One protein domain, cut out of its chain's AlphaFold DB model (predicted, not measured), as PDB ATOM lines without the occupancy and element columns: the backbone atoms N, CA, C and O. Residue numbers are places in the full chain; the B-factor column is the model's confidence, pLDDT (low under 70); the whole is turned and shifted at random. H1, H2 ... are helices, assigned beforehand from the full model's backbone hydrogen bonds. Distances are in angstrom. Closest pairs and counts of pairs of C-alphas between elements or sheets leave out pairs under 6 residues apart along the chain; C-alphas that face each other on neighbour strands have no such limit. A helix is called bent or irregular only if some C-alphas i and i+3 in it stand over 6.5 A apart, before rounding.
ATOM      1  N   HIS A   2      67.353 -44.301  58.865       84.50
ATOM      2  CA  HIS A   2      66.817 -45.630  59.232       84.50
ATOM      3  C   HIS A   2      65.414 -45.942  58.686       84.50
ATOM      4  O   HIS A   2      65.221 -47.013  58.118       84.50
ATOM      5  N   VAL A   3      64.463 -45.005  58.785       92.00
ATOM      6  CA  VAL A   3      63.083 -45.207  58.296       92.00
ATOM      7  C   VAL A   3      63.058 -45.476  56.791       92.00
ATOM      8  O   VAL A   3      62.456 -46.446  56.348       92.00
ATOM      9  N   THR A   4      63.790 -44.684  56.008       92.75
ATOM     10  CA  THR A   4      63.906 -44.863  54.553       92.75
ATOM     11  C   THR A   4      64.472 -46.238  54.194       92.75
ATOM     12  O   THR A   4      63.995 -46.880  53.264       92.75
ATOM     13  N   ARG A   5      65.458 -46.721  54.961       92.62
ATOM     14  CA  ARG A   5      66.085 -48.030  54.744       92.62
ATOM     15  C   ARG A   5      65.132 -49.183  55.059       92.62
ATOM     16  O   ARG A   5      65.051 -50.123  54.280       92.62
ATOM     17  N   ILE A   6      64.400 -49.095  56.171       95.38
ATOM     18  CA  ILE A   6      63.405 -50.104  56.567       95.38
ATOM     19  C   ILE A   6      62.285 -50.170  55.530       95.38
ATOM     20  O   ILE A   6      61.961 -51.253  55.055       95.38
ATOM     21  N   VAL A   7      61.750 -49.019  55.117       94.38
ATOM     22  CA  VAL A   7      60.717 -48.951  54.076       94.38
ATOM     23  C   VAL A   7      61.225 -49.549  52.762       94.38
ATOM     24  O   VAL A   7      60.522 -50.348  52.153       94.38
ATOM     25  N   GLY A   8      62.463 -49.240  52.360       92.38
ATOM     26  CA  GLY A   8      63.076 -49.827  51.165       92.38
ATOM     27  C   GLY A   8      63.171 -51.355  51.225       92.38
ATOM     28  O   GLY A   8      62.798 -52.025  50.268       92.38
ATOM     29  N   ILE A   9      63.601 -51.910  52.363       95.25
ATOM     30  CA  ILE A   9      63.680 -53.366  52.569       95.25
ATOM     31  C   ILE A   9      62.286 -54.005  52.522       95.25
ATOM     32  O   ILE A   9      62.106 -55.029  51.865       95.25
ATOM     33  N   VAL A  10      61.289 -53.394  53.168       95.25
ATOM     34  CA  VAL A  10      59.906 -53.899  53.177       95.25
ATOM     35  C   VAL A  10      59.311 -53.906  51.769       95.25
ATOM     36  O   VAL A  10      58.742 -54.914  51.354       95.25
ATOM     37  N   ILE A  11      59.481 -52.822  51.006       93.12
ATOM     38  CA  ILE A  11      59.001 -52.738  49.619       93.12
ATOM     39  C   ILE A  11      59.691 -53.794  48.746       93.12
ATOM     40  O   ILE A  11      59.020 -54.465  47.966       93.12
ATOM     41  N   ALA A  12      61.007 -53.978  48.897       92.56
ATOM     42  CA  ALA A  12      61.756 -54.978  48.140       92.56
ATOM     43  C   ALA A  12      61.282 -56.410  48.438       92.56
ATOM     44  O   ALA A  12      61.085 -57.197  47.512       92.56
ATOM     45  N   LEU A  13      61.039 -56.741  49.711       93.62
ATOM     46  CA  LEU A  13      60.504 -58.045  50.111       93.62
ATOM     47  C   LEU A  13      59.090 -58.276  49.561       93.62
ATOM     48  O   LEU A  13      58.817 -59.346  49.021       93.62
ATOM     49  N   LEU A  14      58.208 -57.276  49.635       90.69
ATOM     50  CA  LEU A  14      56.856 -57.368  49.073       90.69
ATOM     51  C   LEU A  14      56.877 -57.553  47.551       90.69
ATOM     52  O   LEU A  14      56.140 -58.387  47.027       90.69
ATOM     53  N   ALA A  15      57.741 -56.819  46.845       85.44
ATOM     54  CA  ALA A  15      57.911 -56.960  45.403       85.44
ATOM     55  C   ALA A  15      58.423 -58.359  45.024       85.44
ATOM     56  O   ALA A  15      57.929 -58.947  44.064       85.44
ATOM     57  N   LEU A  16      59.357 -58.919  45.801       88.12
ATOM     58  CA  LEU A  16      59.865 -60.279  45.600       88.12
ATOM     59  C   LEU A  16      58.757 -61.327  45.781       88.12
ATOM     60  O   LEU A  16      58.596 -62.207  44.939       88.12
ATOM     61  N   VAL A  17      57.958 -61.210  46.846       86.88
ATOM     62  CA  VAL A  17      56.820 -62.108  47.101       86.88
ATOM     63  C   VAL A  17      55.792 -62.019  45.969       86.88
ATOM     64  O   VAL A  17      55.359 -63.049  45.449       86.88
ATOM     65  N   ALA A  18      55.448 -60.804  45.533       79.44
ATOM     66  CA  ALA A  18      54.538 -60.589  44.411       79.44
ATOM     67  C   ALA A  18      55.078 -61.191  43.101       79.44
ATOM     68  O   ALA A  18      54.328 -61.836  42.368       79.44
ATOM     69  N   ALA A  19      56.378 -61.043  42.828       79.56
ATOM     70  CA  ALA A  19      57.023 -61.614  41.647       79.56
ATOM     71  C   ALA A  19      56.963 -63.150  41.633       79.56
ATOM     72  O   ALA A  19      56.703 -63.748  40.587       79.56
ATOM     73  N   ILE A  20      57.149 -63.794  42.791       83.00
ATOM     74  CA  ILE A  20      57.042 -65.254  42.924       83.00
ATOM     75  C   ILE A  20      55.598 -65.715  42.679       83.00
ATOM     76  O   ILE A  20      55.382 -66.659  41.918       83.00
ATOM     77  N   LEU A  21      54.610 -65.027  43.262       78.12
ATOM     78  CA  LEU A  21      53.184 -65.346  43.103       78.12
ATOM     79  C   LEU A  21      52.687 -65.162  41.658       78.12
ATOM     80  O   LEU A  21      51.869 -65.944  41.180       78.12
ATOM     81  N   MET A  22      53.180 -64.148  40.939       69.19
ATOM     82  CA  MET A  22      52.717 -63.797  39.587       69.19
ATOM     83  C   MET A  22      53.451 -64.522  38.443       69.19
ATOM     84  O   MET A  22      53.123 -64.301  37.274       69.19
ATOM     85  N   ARG A  23      54.404 -65.419  38.748       67.38
ATOM     86  CA  ARG A  23      55.275 -66.099  37.765       67.38
ATOM     87  C   ARG A  23      54.525 -66.787  36.617       67.38
ATOM     88  O   ARG A  23      55.057 -66.870  35.515       67.38
ATOM     89  N   VAL A  24      53.310 -67.277  36.855       62.03
ATOM     90  CA  VAL A  24      52.563 -68.087  35.875       62.03
ATOM     91  C   VAL A  24      51.987 -67.241  34.729       62.03
ATOM     92  O   VAL A  24      51.797 -67.759  33.636       62.03
ATOM     93  N   ASN A  25      51.751 -65.938  34.929       68.25
ATOM     94  CA  ASN A  25      51.063 -65.083  33.951       68.25
ATOM     95  C   ASN A  25      51.684 -63.674  33.847       68.25
ATOM     96  O   ASN A  25      50.980 -62.668  33.965       68.25
ATOM     97  N   LEU A  26      52.996 -63.593  33.590       72.25
ATOM     98  CA  LEU A  26      53.759 -62.335  33.472       72.25
ATOM     99  C   LEU A  26      53.086 -61.288  32.565       72.25
ATOM    100  O   LEU A  26      52.986 -60.121  32.933       72.25
ATOM    101  N   VAL A  27      52.561 -61.703  31.409       72.62
ATOM    102  CA  VAL A  27      51.901 -60.793  30.455       72.62
ATOM    103  C   VAL A  27      50.624 -60.176  31.042       72.62
ATOM    104  O   VAL A  27      50.409 -58.972  30.899       72.62
ATOM    105  N   LYS A  28      49.785 -60.960  31.740       69.38
ATOM    106  CA  LYS A  28      48.599 -60.414  32.429       69.38
ATOM    107  C   LYS A  28      49.015 -59.467  33.552       69.38
ATOM    108  O   LYS A  28      48.456 -58.384  33.631       69.38
ATOM    109  N   ALA A  29      50.023 -59.830  34.346       72.38
ATOM    110  CA  ALA A  29      50.510 -58.991  35.441       72.38
ATOM    111  C   ALA A  29      51.023 -57.624  34.953       72.38
ATOM    112  O   ALA A  29      50.690 -56.595  35.537       72.38
ATOM    113  N   ILE A  30      51.771 -57.597  33.845       77.31
ATOM    114  CA  ILE A  30      52.231 -56.348  33.217       77.31
ATOM    115  C   ILE A  30      51.036 -55.498  32.773       77.31
ATOM    116  O   ILE A  30      50.985 -54.301  33.046       77.31
ATOM    117  N   LEU A  31      50.055 -56.109  32.108       74.19
ATOM    118  CA  LEU A  31      48.880 -55.390  31.610       74.19
ATOM    119  C   LEU A  31      48.004 -54.865  32.757       74.19
ATOM    120  O   LEU A  31      47.458 -53.769  32.658       74.19
ATOM    121  N   ASP A  32      47.931 -55.588  33.872       72.12
ATOM    122  CA  ASP A  32      47.242 -55.136  35.081       72.12
ATOM    123  C   ASP A  32      47.956 -53.966  35.742       72.12
ATOM    124  O   ASP A  32      47.308 -53.008  36.158       72.12
ATOM    125  N   TYR A  33      49.287 -54.011  35.795       76.50
ATOM    126  CA  TYR A  33      50.095 -52.909  36.299       76.50
ATOM    127  C   TYR A  33      49.860 -51.627  35.491       76.50
ATOM    128  O   TYR A  33      49.600 -50.574  36.074       76.50
ATOM    129  N   PHE A  34      49.868 -51.714  34.155       76.94
ATOM    130  CA  PHE A  34      49.543 -50.573  33.292       76.94
ATOM    131  C   PHE A  34      48.120 -50.055  33.519       76.94
ATOM    132  O   PHE A  34      47.913 -48.843  33.572       76.94
ATOM    133  N   ASN A  35      47.149 -50.950  33.709       72.62
ATOM    134  CA  ASN A  35      45.772 -50.551  33.993       72.62
ATOM    135  C   ASN A  35      45.648 -49.833  35.339       72.62
ATOM    136  O   ASN A  35      44.998 -48.794  35.412       72.62
ATOM    137  N   ILE A  36      46.318 -50.310  36.388       75.69
ATOM    138  CA  ILE A  36      46.334 -49.630  37.691       75.69
ATOM    139  C   ILE A  36      47.026 -48.266  37.576       75.69
ATOM    140  O   ILE A  36      46.531 -47.274  38.110       75.69
ATOM    141  N   LEU A  37      48.134 -48.184  36.832       79.31
ATOM    142  CA  LEU A  37      48.837 -46.924  36.587       79.31
ATOM    143  C   LEU A  37      47.950 -45.913  35.843       79.31
ATOM    144  O   LEU A  37      47.985 -44.716  36.145       79.31
ATOM    145  N   SER A  38      47.103 -46.388  34.923       77.25
ATOM    146  CA  SER A  38      46.153 -45.536  34.201       77.25
ATOM    147  C   SER A  38      45.173 -44.823  35.141       77.25
ATOM    148  O   SER A  38      44.842 -43.664  34.897       77.25
ATOM    149  N   LEU A  39      44.796 -45.446  36.269       78.38
ATOM    150  CA  LEU A  39      43.896 -44.850  37.266       78.38
ATOM    151  C   LEU A  39      44.486 -43.568  37.866       78.38
ATOM    152  O   LEU A  39      43.793 -42.561  38.021       78.38
ATOM    153  N   VAL A  40      45.789 -43.583  38.157       80.44
ATOM    154  CA  VAL A  40      46.516 -42.402  38.643       80.44
ATOM    155  C   VAL A  40      46.604 -41.349  37.538       80.44
ATOM    156  O   VAL A  40      46.365 -40.165  37.796       80.44
ATOM    157  N   GLY A  41      46.864 -41.781  36.300       82.75
ATOM    158  CA  GLY A  41      46.932 -40.913  35.125       82.75
ATOM    159  C   GLY A  41      45.663 -40.089  34.892       82.75
ATOM    160  O   GLY A  41      45.768 -38.900  34.588       82.75
ATOM    161  N   ILE A  42      44.472 -40.661  35.120       82.88
ATOM    162  CA  ILE A  42      43.188 -39.941  35.005       82.88
ATOM    163  C   ILE A  42      43.169 -38.721  35.928       82.88
ATOM    164  O   ILE A  42      42.812 -37.622  35.503       82.88
ATOM    165  N   SER A  43      43.579 -38.900  37.186       83.38
ATOM    166  CA  SER A  43      43.566 -37.827  38.183       83.38
ATOM    167  C   SER A  43      44.520 -36.687  37.810       83.38
ATOM    168  O   SER A  43      44.173 -35.511  37.942       83.38
ATOM    169  N   THR A  44      45.696 -37.026  37.266       85.06
ATOM    170  CA  THR A  44      46.686 -36.049  36.798       85.06
ATOM    171  C   THR A  44      46.193 -35.307  35.556       85.06
ATOM    172  O   THR A  44      46.228 -34.078  35.528       85.06
ATOM    173  N   ALA A  45      45.672 -36.029  34.559       85.69
ATOM    174  CA  ALA A  45      45.127 -35.435  33.341       85.69
ATOM    175  C   ALA A  45      43.954 -34.492  33.652       85.69
ATOM    176  O   ALA A  45      43.912 -33.362  33.165       85.69
ATOM    177  N   MET A  46      43.045 -34.911  34.537       84.12
ATOM    178  CA  MET A  46      41.939 -34.073  34.998       84.12
ATOM    179  C   MET A  46      42.416 -32.838  35.764       84.12
ATOM    180  O   MET A  46      41.848 -31.770  35.576       84.12
ATOM    181  N   GLY A  47      43.473 -32.932  36.574       84.31
ATOM    182  CA  GLY A  47      44.052 -31.767  37.252       84.31
ATOM    183  C   GLY A  47      44.601 -30.701  36.293       84.31
ATOM    184  O   GLY A  47      44.538 -29.512  36.597       84.31
ATOM    185  N   ILE A  48      45.103 -31.116  35.125       85.69
ATOM    186  CA  ILE A  48      45.654 -30.216  34.100       85.69
ATOM    187  C   ILE A  48      44.547 -29.616  33.221       85.69
ATOM    188  O   ILE A  48      44.615 -28.442  32.859       85.69
ATOM    189  N   LEU A  49      43.527 -30.404  32.871       85.38
ATOM    190  CA  LEU A  49      42.468 -29.991  31.942       85.38
ATOM    191  C   LEU A  49      41.291 -29.297  32.643       85.38
ATOM    192  O   LEU A  49      40.688 -28.380  32.085       85.38
ATOM    193  N   TRP A  50      40.944 -29.720  33.859       84.12
ATOM    194  CA  TRP A  50      39.785 -29.236  34.602       84.12
ATOM    195  C   TRP A  50      40.213 -28.252  35.694       84.12
ATOM    196  O   TRP A  50      40.596 -28.610  36.802       84.12
ATOM    197  N   ARG A  51      40.078 -26.959  35.408       81.75
ATOM    198  CA  ARG A  51      40.423 -25.834  36.283       81.75
ATOM    199  C   ARG A  51      39.700 -25.862  37.631       81.75
ATOM    200  O   ARG A  51      40.195 -25.283  38.590       81.75
ATOM    201  N   ARG A  52      38.524 -26.493  37.721       82.06
ATOM    202  CA  ARG A  52      37.769 -26.610  38.983       82.06
ATOM    203  C   ARG A  52      38.205 -27.811  39.831       82.06
ATOM    204  O   ARG A  52      37.680 -27.974  40.933       82.06
ATOM    205  N   MET A  53      39.129 -28.641  39.337       82.56
ATOM    206  CA  MET A  53      39.547 -29.867  40.011       82.56
ATOM    207  C   MET A  53      40.131 -29.524  41.379       82.56
ATOM    208  O   MET A  53      40.987 -28.651  41.514       82.56
ATOM    209  N   ASN A  54      39.618 -30.185  42.408       87.81
ATOM    210  CA  ASN A  54      40.028 -29.979  43.787       87.81
ATOM    211  C   ASN A  54      40.423 -31.313  44.421       87.81
ATOM    212  O   ASN A  54      40.246 -32.381  43.834       87.81
ATOM    213  N   THR A  55      40.961 -31.242  45.634       86.69
ATOM    214  CA  THR A  55      41.443 -32.406  46.378       86.69
ATOM    215  C   THR A  55      40.359 -33.478  46.528       86.69
ATOM    216  O   THR A  55      40.637 -34.659  46.343       86.69
ATOM    217  N   THR A  56      39.105 -33.090  46.779       85.94
ATOM    218  CA  THR A  56      37.994 -34.044  46.916       85.94
ATOM    219  C   THR A  56      37.600 -34.688  45.585       85.94
ATOM    220  O   THR A  56      37.368 -35.894  45.538       85.94
ATOM    221  N   GLY A  57      37.574 -33.928  44.487       84.69
ATOM    222  CA  GLY A  57      37.397 -34.444  43.126       84.69
ATOM    223  C   GLY A  57      38.494 -35.442  42.751       84.69
ATOM    224  O   GLY A  57      38.215 -36.515  42.228       84.69
ATOM    225  N   MET A  58      39.744 -35.148  43.113       87.31
ATOM    226  CA  MET A  58      40.866 -36.064  42.914       87.31
ATOM    227  C   MET A  58      40.663 -37.377  43.679       87.31
ATOM    228  O   MET A  58      40.671 -38.441  43.066       87.31
ATOM    229  N   PHE A  59      40.405 -37.323  44.989       87.81
ATOM    230  CA  PHE A  59      40.206 -38.537  45.785       87.81
ATOM    231  C   PHE A  59      38.978 -39.342  45.353       87.81
ATOM    232  O   PHE A  59      39.067 -40.562  45.241       87.81
ATOM    233  N   SER A  60      37.856 -38.681  45.058       86.69
ATOM    234  CA  SER A  60      36.656 -39.361  44.558       86.69
ATOM    235  C   SER A  60      36.915 -40.065  43.225       86.69
ATOM    236  O   SER A  60      36.538 -41.226  43.095       86.69
ATOM    237  N   SER A  61      37.633 -39.434  42.287       87.50
ATOM    238  CA  SER A  61      38.026 -40.081  41.027       87.50
ATOM    239  C   SER A  61      38.886 -41.323  41.252       87.50
ATOM    240  O   SER A  61      38.567 -42.386  40.727       87.50
ATOM    241  N   THR A  62      39.926 -41.233  42.087       86.19
ATOM    242  CA  THR A  62      40.854 -42.345  42.326       86.19
ATOM    243  C   THR A  62      40.173 -43.504  43.045       86.19
ATOM    244  O   THR A  62      40.362 -44.657  42.659       86.19
ATOM    245  N   ILE A  63      39.358 -43.220  44.068       89.19
ATOM    246  CA  ILE A  63      38.660 -44.252  44.844       89.19
ATOM    247  C   ILE A  63      37.621 -44.953  43.973       89.19
ATOM    248  O   ILE A  63      37.625 -46.180  43.915       89.19
ATOM    249  N   LEU A  64      36.767 -44.207  43.260       87.38
ATOM    250  CA  LEU A  64      35.732 -44.819  42.423       87.38
ATOM    251  C   LEU A  64      36.333 -45.564  41.230       87.38
ATOM    252  O   LEU A  64      35.864 -46.657  40.918       87.38
ATOM    253  N   ALA A  65      37.383 -45.039  40.593       85.75
ATOM    254  CA  ALA A  65      38.046 -45.738  39.494       85.75
ATOM    255  C   ALA A  65      38.701 -47.044  39.980       85.75
ATOM    256  O   ALA A  65      38.523 -48.092  39.363       85.75
ATOM    257  N   SER A  66      39.371 -47.012  41.138       84.00
ATOM    258  CA  SER A  66      39.983 -48.206  41.740       84.00
ATOM    259  C   SER A  66      38.940 -49.233  42.175       84.00
ATOM    260  O   SER A  66      39.082 -50.416  41.874       84.00
ATOM    261  N   ALA A  67      37.860 -48.796  42.830       85.31
ATOM    262  CA  ALA A  67      36.758 -49.670  43.225       85.31
ATOM    263  C   ALA A  67      36.098 -50.322  42.002       85.31
ATOM    264  O   ALA A  67      35.898 -51.532  41.979       85.31
ATOM    265  N   THR A  68      35.840 -49.543  40.950       84.31
ATOM    266  CA  THR A  68      35.257 -50.045  39.698       84.31
ATOM    267  C   THR A  68      36.173 -51.051  39.012       84.31
ATOM    268  O   THR A  68      35.693 -52.070  38.518       84.31
ATOM    269  N   PHE A  69      37.486 -50.809  39.013       81.25
ATOM    270  CA  PHE A  69      38.470 -51.748  38.478       81.25
ATOM    271  C   PHE A  69      38.477 -53.066  39.263       81.25
ATOM    272  O   PHE A  69      38.395 -54.138  38.663       81.25
ATOM    273  N   LEU A  70      38.508 -52.998  40.599       80.38
ATOM    274  CA  LEU A  70      38.482 -54.184  41.457       80.38
ATOM    275  C   LEU A  70      37.185 -54.979  41.287       80.38
ATOM    276  O   LEU A  70      37.239 -56.192  41.123       80.38
ATOM    277  N   ILE A  71      36.031 -54.311  41.261       81.56
ATOM    278  CA  ILE A  71      34.722 -54.957  41.091       81.56
ATOM    279  C   ILE A  71      34.611 -55.602  39.705       81.56
ATOM    280  O   ILE A  71      34.271 -56.780  39.599       81.56
ATOM    281  N   SER A  72      34.961 -54.863  38.647       77.44
ATOM    282  CA  SER A  72      34.898 -55.369  37.268       77.44
ATOM    283  C   SER A  72      35.799 -56.583  37.055       77.44
ATOM    284  O   SER A  72      35.508 -57.420  36.204       77.44
ATOM    285  N   ARG A  73      36.894 -56.672  37.818       70.94
ATOM    286  CA  ARG A  73      37.881 -57.740  37.692       70.94
ATOM    287  C   ARG A  73      37.623 -58.942  38.597       70.94
ATOM    288  O   ARG A  73      37.757 -60.063  38.136       70.94
ATOM    289  N   TYR A  74      37.316 -58.724  39.872       69.69
ATOM    290  CA  TYR A  74      37.211 -59.809  40.855       69.69
ATOM    291  C   TYR A  74      35.791 -60.346  41.021       69.69
ATOM    292  O   TYR A  74      35.637 -61.496  41.415       69.69
ATOM    293  N   VAL A  75      34.764 -59.535  40.752       69.94
ATOM    294  CA  VAL A  75      33.364 -59.926  40.983       69.94
ATOM    295  C   VAL A  75      32.671 -60.301  39.678       69.94
ATOM    296  O   VAL A  75      31.919 -61.268  39.643       69.94
ATOM    297  N   LEU A  76      32.918 -59.541  38.609       66.94
ATOM    298  CA  LEU A  76      32.186 -59.677  37.346       66.94
ATOM    299  C   LEU A  76      32.940 -60.419  36.232       66.94
ATOM    300  O   LEU A  76      32.347 -60.608  35.174       66.94
ATOM    301  N   ASP A  77      34.212 -60.786  36.448       67.19
ATOM    302  CA  ASP A  77      35.120 -61.455  35.489       67.19
ATOM    303  C   ASP A  77      34.908 -61.004  34.027       67.19
ATOM    304  O   ASP A  77      34.796 -61.789  33.084       67.19
ATOM    305  N   CYS A  78      34.745 -59.688  33.852       65.19
ATOM    306  CA  CYS A  78      34.327 -59.098  32.587       65.19
ATOM    307  C   CYS A  78      35.465 -59.097  31.562       65.19
ATOM    308  O   CYS A  78      36.649 -59.110  31.905       65.19
ATOM    309  N   SER A  79      35.099 -59.007  30.277       72.50
ATOM    310  CA  SER A  79      36.071 -58.845  29.191       72.50
ATOM    311  C   SER A  79      37.012 -57.663  29.458       72.50
ATOM    312  O   SER A  79      36.585 -56.611  29.946       72.50
ATOM    313  N   ARG A  80      38.292 -57.820  29.090       65.00
ATOM    314  CA  ARG A  80      39.365 -56.841  29.346       65.00
ATOM    315  C   ARG A  80      39.030 -55.435  28.863       65.00
ATOM    316  O   ARG A  80      39.423 -54.479  29.523       65.00
ATOM    317  N   ASP A  81      38.308 -55.306  27.756       71.12
ATOM    318  CA  ASP A  81      37.939 -54.003  27.194       71.12
ATOM    319  C   ASP A  81      37.054 -53.206  28.165       71.12
ATOM    320  O   ASP A  81      37.242 -52.006  28.365       71.12
ATOM    321  N   ILE A  82      36.144 -53.902  28.852       75.12
ATOM    322  CA  ILE A  82      35.231 -53.329  29.845       75.12
ATOM    323  C   ILE A  82      35.998 -52.999  31.130       75.12
ATOM    324  O   ILE A  82      35.826 -51.916  31.691       75.12
ATOM    325  N   THR A  83      36.905 -53.882  31.562       72.62
ATOM    326  CA  THR A  83      37.749 -53.663  32.750       72.62
ATOM    327  C   THR A  83      38.674 -52.451  32.609       72.62
ATOM    328  O   THR A  83      39.131 -51.926  33.619       72.62
ATOM    329  N   ILE A  84      38.959 -51.995  31.387       73.88
ATOM    330  CA  ILE A  84      39.789 -50.810  31.127       73.88
ATOM    331  C   ILE A  84      38.916 -49.573  30.911       73.88
ATOM    332  O   ILE A  84      39.130 -48.542  31.546       73.88
ATOM    333  N   GLY A  85      37.911 -49.666  30.034       79.50
ATOM    334  CA  GLY A  85      37.096 -48.514  29.653       79.50
ATOM    335  C   GLY A  85      36.211 -47.996  30.785       79.50
ATOM    336  O   GLY A  85      36.135 -46.786  31.009       79.50
ATOM    337  N   VAL A  86      35.566 -48.895  31.536       84.12
ATOM    338  CA  VAL A  86      34.587 -48.504  32.561       84.12
ATOM    339  C   VAL A  86      35.244 -47.746  33.722       84.12
ATOM    340  O   VAL A  86      34.751 -46.666  34.051       84.12
ATOM    341  N   PRO A  87      36.374 -48.195  34.311       84.81
ATOM    342  CA  PRO A  87      37.053 -47.427  35.355       84.81
ATOM    343  C   PRO A  87      37.501 -46.037  34.910       84.81
ATOM    344  O   PRO A  87      37.454 -45.106  35.712       84.81
ATOM    345  N   ILE A  88      37.899 -45.875  33.642       84.94
ATOM    346  CA  ILE A  88      38.298 -44.570  33.102       84.94
ATOM    347  C   ILE A  88      37.107 -43.616  33.088       84.94
ATOM    348  O   ILE A  88      37.186 -42.517  33.640       84.94
ATOM    349  N   VAL A  89      35.989 -44.046  32.500       87.62
ATOM    350  CA  VAL A  89      34.773 -43.230  32.409       87.62
ATOM    351  C   VAL A  89      34.242 -42.901  33.802       87.62
ATOM    352  O   VAL A  89      33.963 -41.738  34.098       87.62
ATOM    353  N   VAL A  90      34.163 -43.900  34.685       88.06
ATOM    354  CA  VAL A  90      33.701 -43.711  36.064       88.06
ATOM    355  C   VAL A  90      34.630 -42.773  36.832       88.06
ATOM    356  O   VAL A  90      34.144 -41.877  37.515       88.06
ATOM    357  N   GLY A  91      35.949 -42.912  36.688       86.94
ATOM    358  CA  GLY A  91      36.928 -42.030  37.322       86.94
ATOM    359  C   GLY A  91      36.789 -40.573  36.879       86.94
ATOM    360  O   GLY A  91      36.754 -39.674  37.720       86.94
ATOM    361  N   VAL A  92      36.646 -40.331  35.573       88.19
ATOM    362  CA  VAL A  92      36.441 -38.979  35.027       88.19
ATOM    363  C   VAL A  92      35.136 -38.374  35.548       88.19
ATOM    364  O   VAL A  92      35.150 -37.259  36.071       88.19
ATOM    365  N   LEU A  93      34.022 -39.110  35.471       89.56
ATOM    366  CA  LEU A  93      32.720 -38.633  35.947       89.56
ATOM    367  C   LEU A  93      32.724 -38.370  37.455       89.56
ATOM    368  O   LEU A  93      32.273 -37.313  37.892       89.56
ATOM    369  N   ALA A  94      33.287 -39.285  38.246       87.56
ATOM    370  CA  ALA A  94      33.437 -39.124  39.687       87.56
ATOM    371  C   ALA A  94      34.268 -37.883  40.035       87.56
ATOM    372  O   ALA A  94      33.884 -37.123  40.921       87.56
ATOM    373  N   GLY A  95      35.354 -37.630  39.298       85.50
ATOM    374  CA  GLY A  95      36.182 -36.440  39.476       85.50
ATOM    375  C   GLY A  95      35.442 -35.142  39.159       85.50
ATOM    376  O   GLY A  95      35.511 -34.193  39.942       85.50
ATOM    377  N   ILE A  96      34.688 -35.109  38.055       87.50
ATOM    378  CA  ILE A  96      33.864 -33.953  37.667       87.50
ATOM    379  C   ILE A  96      32.779 -33.699  38.717       87.50
ATOM    380  O   ILE A  96      32.675 -32.587  39.228       87.50
ATOM    381  N   ILE A  97      32.000 -34.722  39.074       88.12
ATOM    382  CA  ILE A  97      30.897 -34.611  40.036       88.12
ATOM    383  C   ILE A  97      31.440 -34.216  41.412       88.12
ATOM    384  O   ILE A  97      30.966 -33.249  42.007       88.12
ATOM    385  N   GLY A  98      32.487 -34.894  41.888       85.44
ATOM    386  CA  GLY A  98      33.141 -34.589  43.158       85.44
ATOM    387  C   GLY A  98      33.667 -33.155  43.210       85.44
ATOM    388  O   GLY A  98      33.482 -32.469  44.213       85.44
ATOM    389  N   SER A  99      34.244 -32.661  42.112       85.12
ATOM    390  CA  SER A  99      34.705 -31.273  41.957       85.12
ATOM    391  C   SER A  99      33.560 -30.251  41.842       85.12
ATOM    392  O   SER A  99      33.706 -29.096  42.258       85.12
ATOM    393  N   LEU A 100      32.411 -30.640  41.284       85.88
ATOM    394  CA  LEU A 100      31.244 -29.767  41.136       85.88
ATOM    395  C   LEU A 100      30.489 -29.578  42.455       85.88
ATOM    396  O   LEU A 100      30.119 -28.448  42.781       85.88
ATOM    397  N   VAL A 101      30.321 -30.664  43.214       89.56
ATOM    398  CA  VAL A 101      29.597 -30.699  44.496       89.56
ATOM    399  C   VAL A 101      30.359 -29.972  45.606       89.56
ATOM    400  O   VAL A 101      29.760 -29.431  46.533       89.56
ATOM    401  N   THR A 102      31.686 -29.926  45.527       86.31
ATOM    402  CA  THR A 102      32.527 -29.361  46.588       86.31
ATOM    403  C   THR A 102      32.970 -27.925  46.302       86.31
ATOM    404  O   THR A 102      32.804 -27.388  45.203       86.31
ATOM    405  N   LYS A 103      33.522 -27.261  47.329       82.31
ATOM    406  CA  LYS A 103      33.948 -25.859  47.223       82.31
ATOM    407  C   LYS A 103      35.049 -25.707  46.156       82.31
ATOM    408  O   LYS A 103      36.000 -26.498  46.141       82.31
ATOM    409  N   PRO A 104      34.956 -24.691  45.279       82.69
ATOM    410  CA  PRO A 104      35.977 -24.447  44.269       82.69
ATOM    411  C   PRO A 104      37.317 -24.063  44.927       82.69
ATOM    412  O   PRO A 104      37.318 -23.424  45.986       82.69
ATOM    413  N   PRO A 105      38.467 -24.417  44.320       83.44
ATOM    414  CA  PRO A 105      39.770 -24.053  44.865       83.44
ATOM    415  C   PRO A 105      40.012 -22.536  44.805       83.44
ATOM    416  O   PRO A 105      39.380 -21.803  44.040       83.44
ATOM    417  N   LYS A 106      40.969 -22.045  45.606       86.25
ATOM    418  CA  LYS A 106      41.346 -20.622  45.625       86.25
ATOM    419  C   LYS A 106      41.834 -20.186  44.239       86.25
ATOM    420  O   LYS A 106      42.855 -20.675  43.762       86.25
TER     421      LYS A 106
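This is residues 2 to 106 of the 179 residues of an uncharacterized protein of Phycisphaerales bacterium (UniProt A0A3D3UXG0). Three helices, H2, H3 and H4, form an up-and-down bundle in which H3 and H4 make a close hairpin and H2 joins them with its later part, while H1 sticks out from the first end of H2 as a free arm, so that H1 and H2 together draw an open V. The bundle is the body; residues 2 to 17 of H1 touch nothing else, and residues 23 to 28 of H2 also stand free, between the arm and the bundle. The printed part has 105 residues with four named helices in the order H1, H2, H3, H4 and no named strand, and its class is all helix. The whole is loose, with a radius of gyration of the C-alphas of 16.6 A, and flat in outline, spanning 45 by 44 by 21 A.

Begin with H2, residues 23 to 49, the longest helix by residues. It has a kink of 41 degrees near residue 30, and it is irregular: C-alphas 24 and 27 are 9.1 A apart, against about 5 A in a regular helix. Look next at H3, residues 55 to 74: it touches H2 through residues 36 to 47 of H2 and 58 to 66 of H3 alone, and the closest C-alphas are those of Ser 43 and Met 58, 5.7 A apart. The two run opposite ways at a shallow tilt of 25 degrees and are a helical hairpin. H4, residues 80 to 101, touches H3 with 44 pairs of C-alphas within 8 A; the closest are those of Gly 57 and Gly 98, 4.3 A apart. H3 and H4 are also a helical hairpin, running opposite ways at a shallow tilt of 25 degrees. H4 touches H2 as well, with residues 35 to 46 of H2 alone; they run the same way at a shallow tilt of 26 degrees, and the closest C-alphas, those of Asn 35 and Ile 84, are 6.6 A apart. Now go back to H1, residues 2 to 21: it meets H2 only through their link and is apart from H3 and H4. In the backbones of H1 and H3 every O i to N i+4 pair is within hydrogen-bond range; in H2 it is 19 of 23 and in H4 16 of 18.

Find C-alpha 23 of H2 at (55.275, -66.099, 37.765); from there the helix runs 38.8 A to C-alpha 49 at (42.468, -29.991, 31.942). H1 begins at C-alpha 2, at (66.817, -45.630, 59.232), and measures 28.9 A to C-alpha 21. H3 measures 28.3 A from C-alpha 55 to C-alpha 74. H4 runs 31.8 A from C-alpha 80 to C-alpha 101, at (29.597, -30.699, 44.496); it is neither bent nor irregular, but only just: C-alphas 84 and 87 are 6.1 A apart.

The two C-alphas farthest apart are those of Val 24 and Lys 106, at 49.7 A. Without the stretches that stand free, which include residues 74 to 79, the body has 77 residues and spans 47 by 21 by 17 A. The printed part has no cut, and the links H1 to H2, H2 to H3 and H3 to H4 are tight. The mean pLDDT of the printed part is 82.1; look for values under 70 at residues 22 to 25, 28, 74 to 78 and 80.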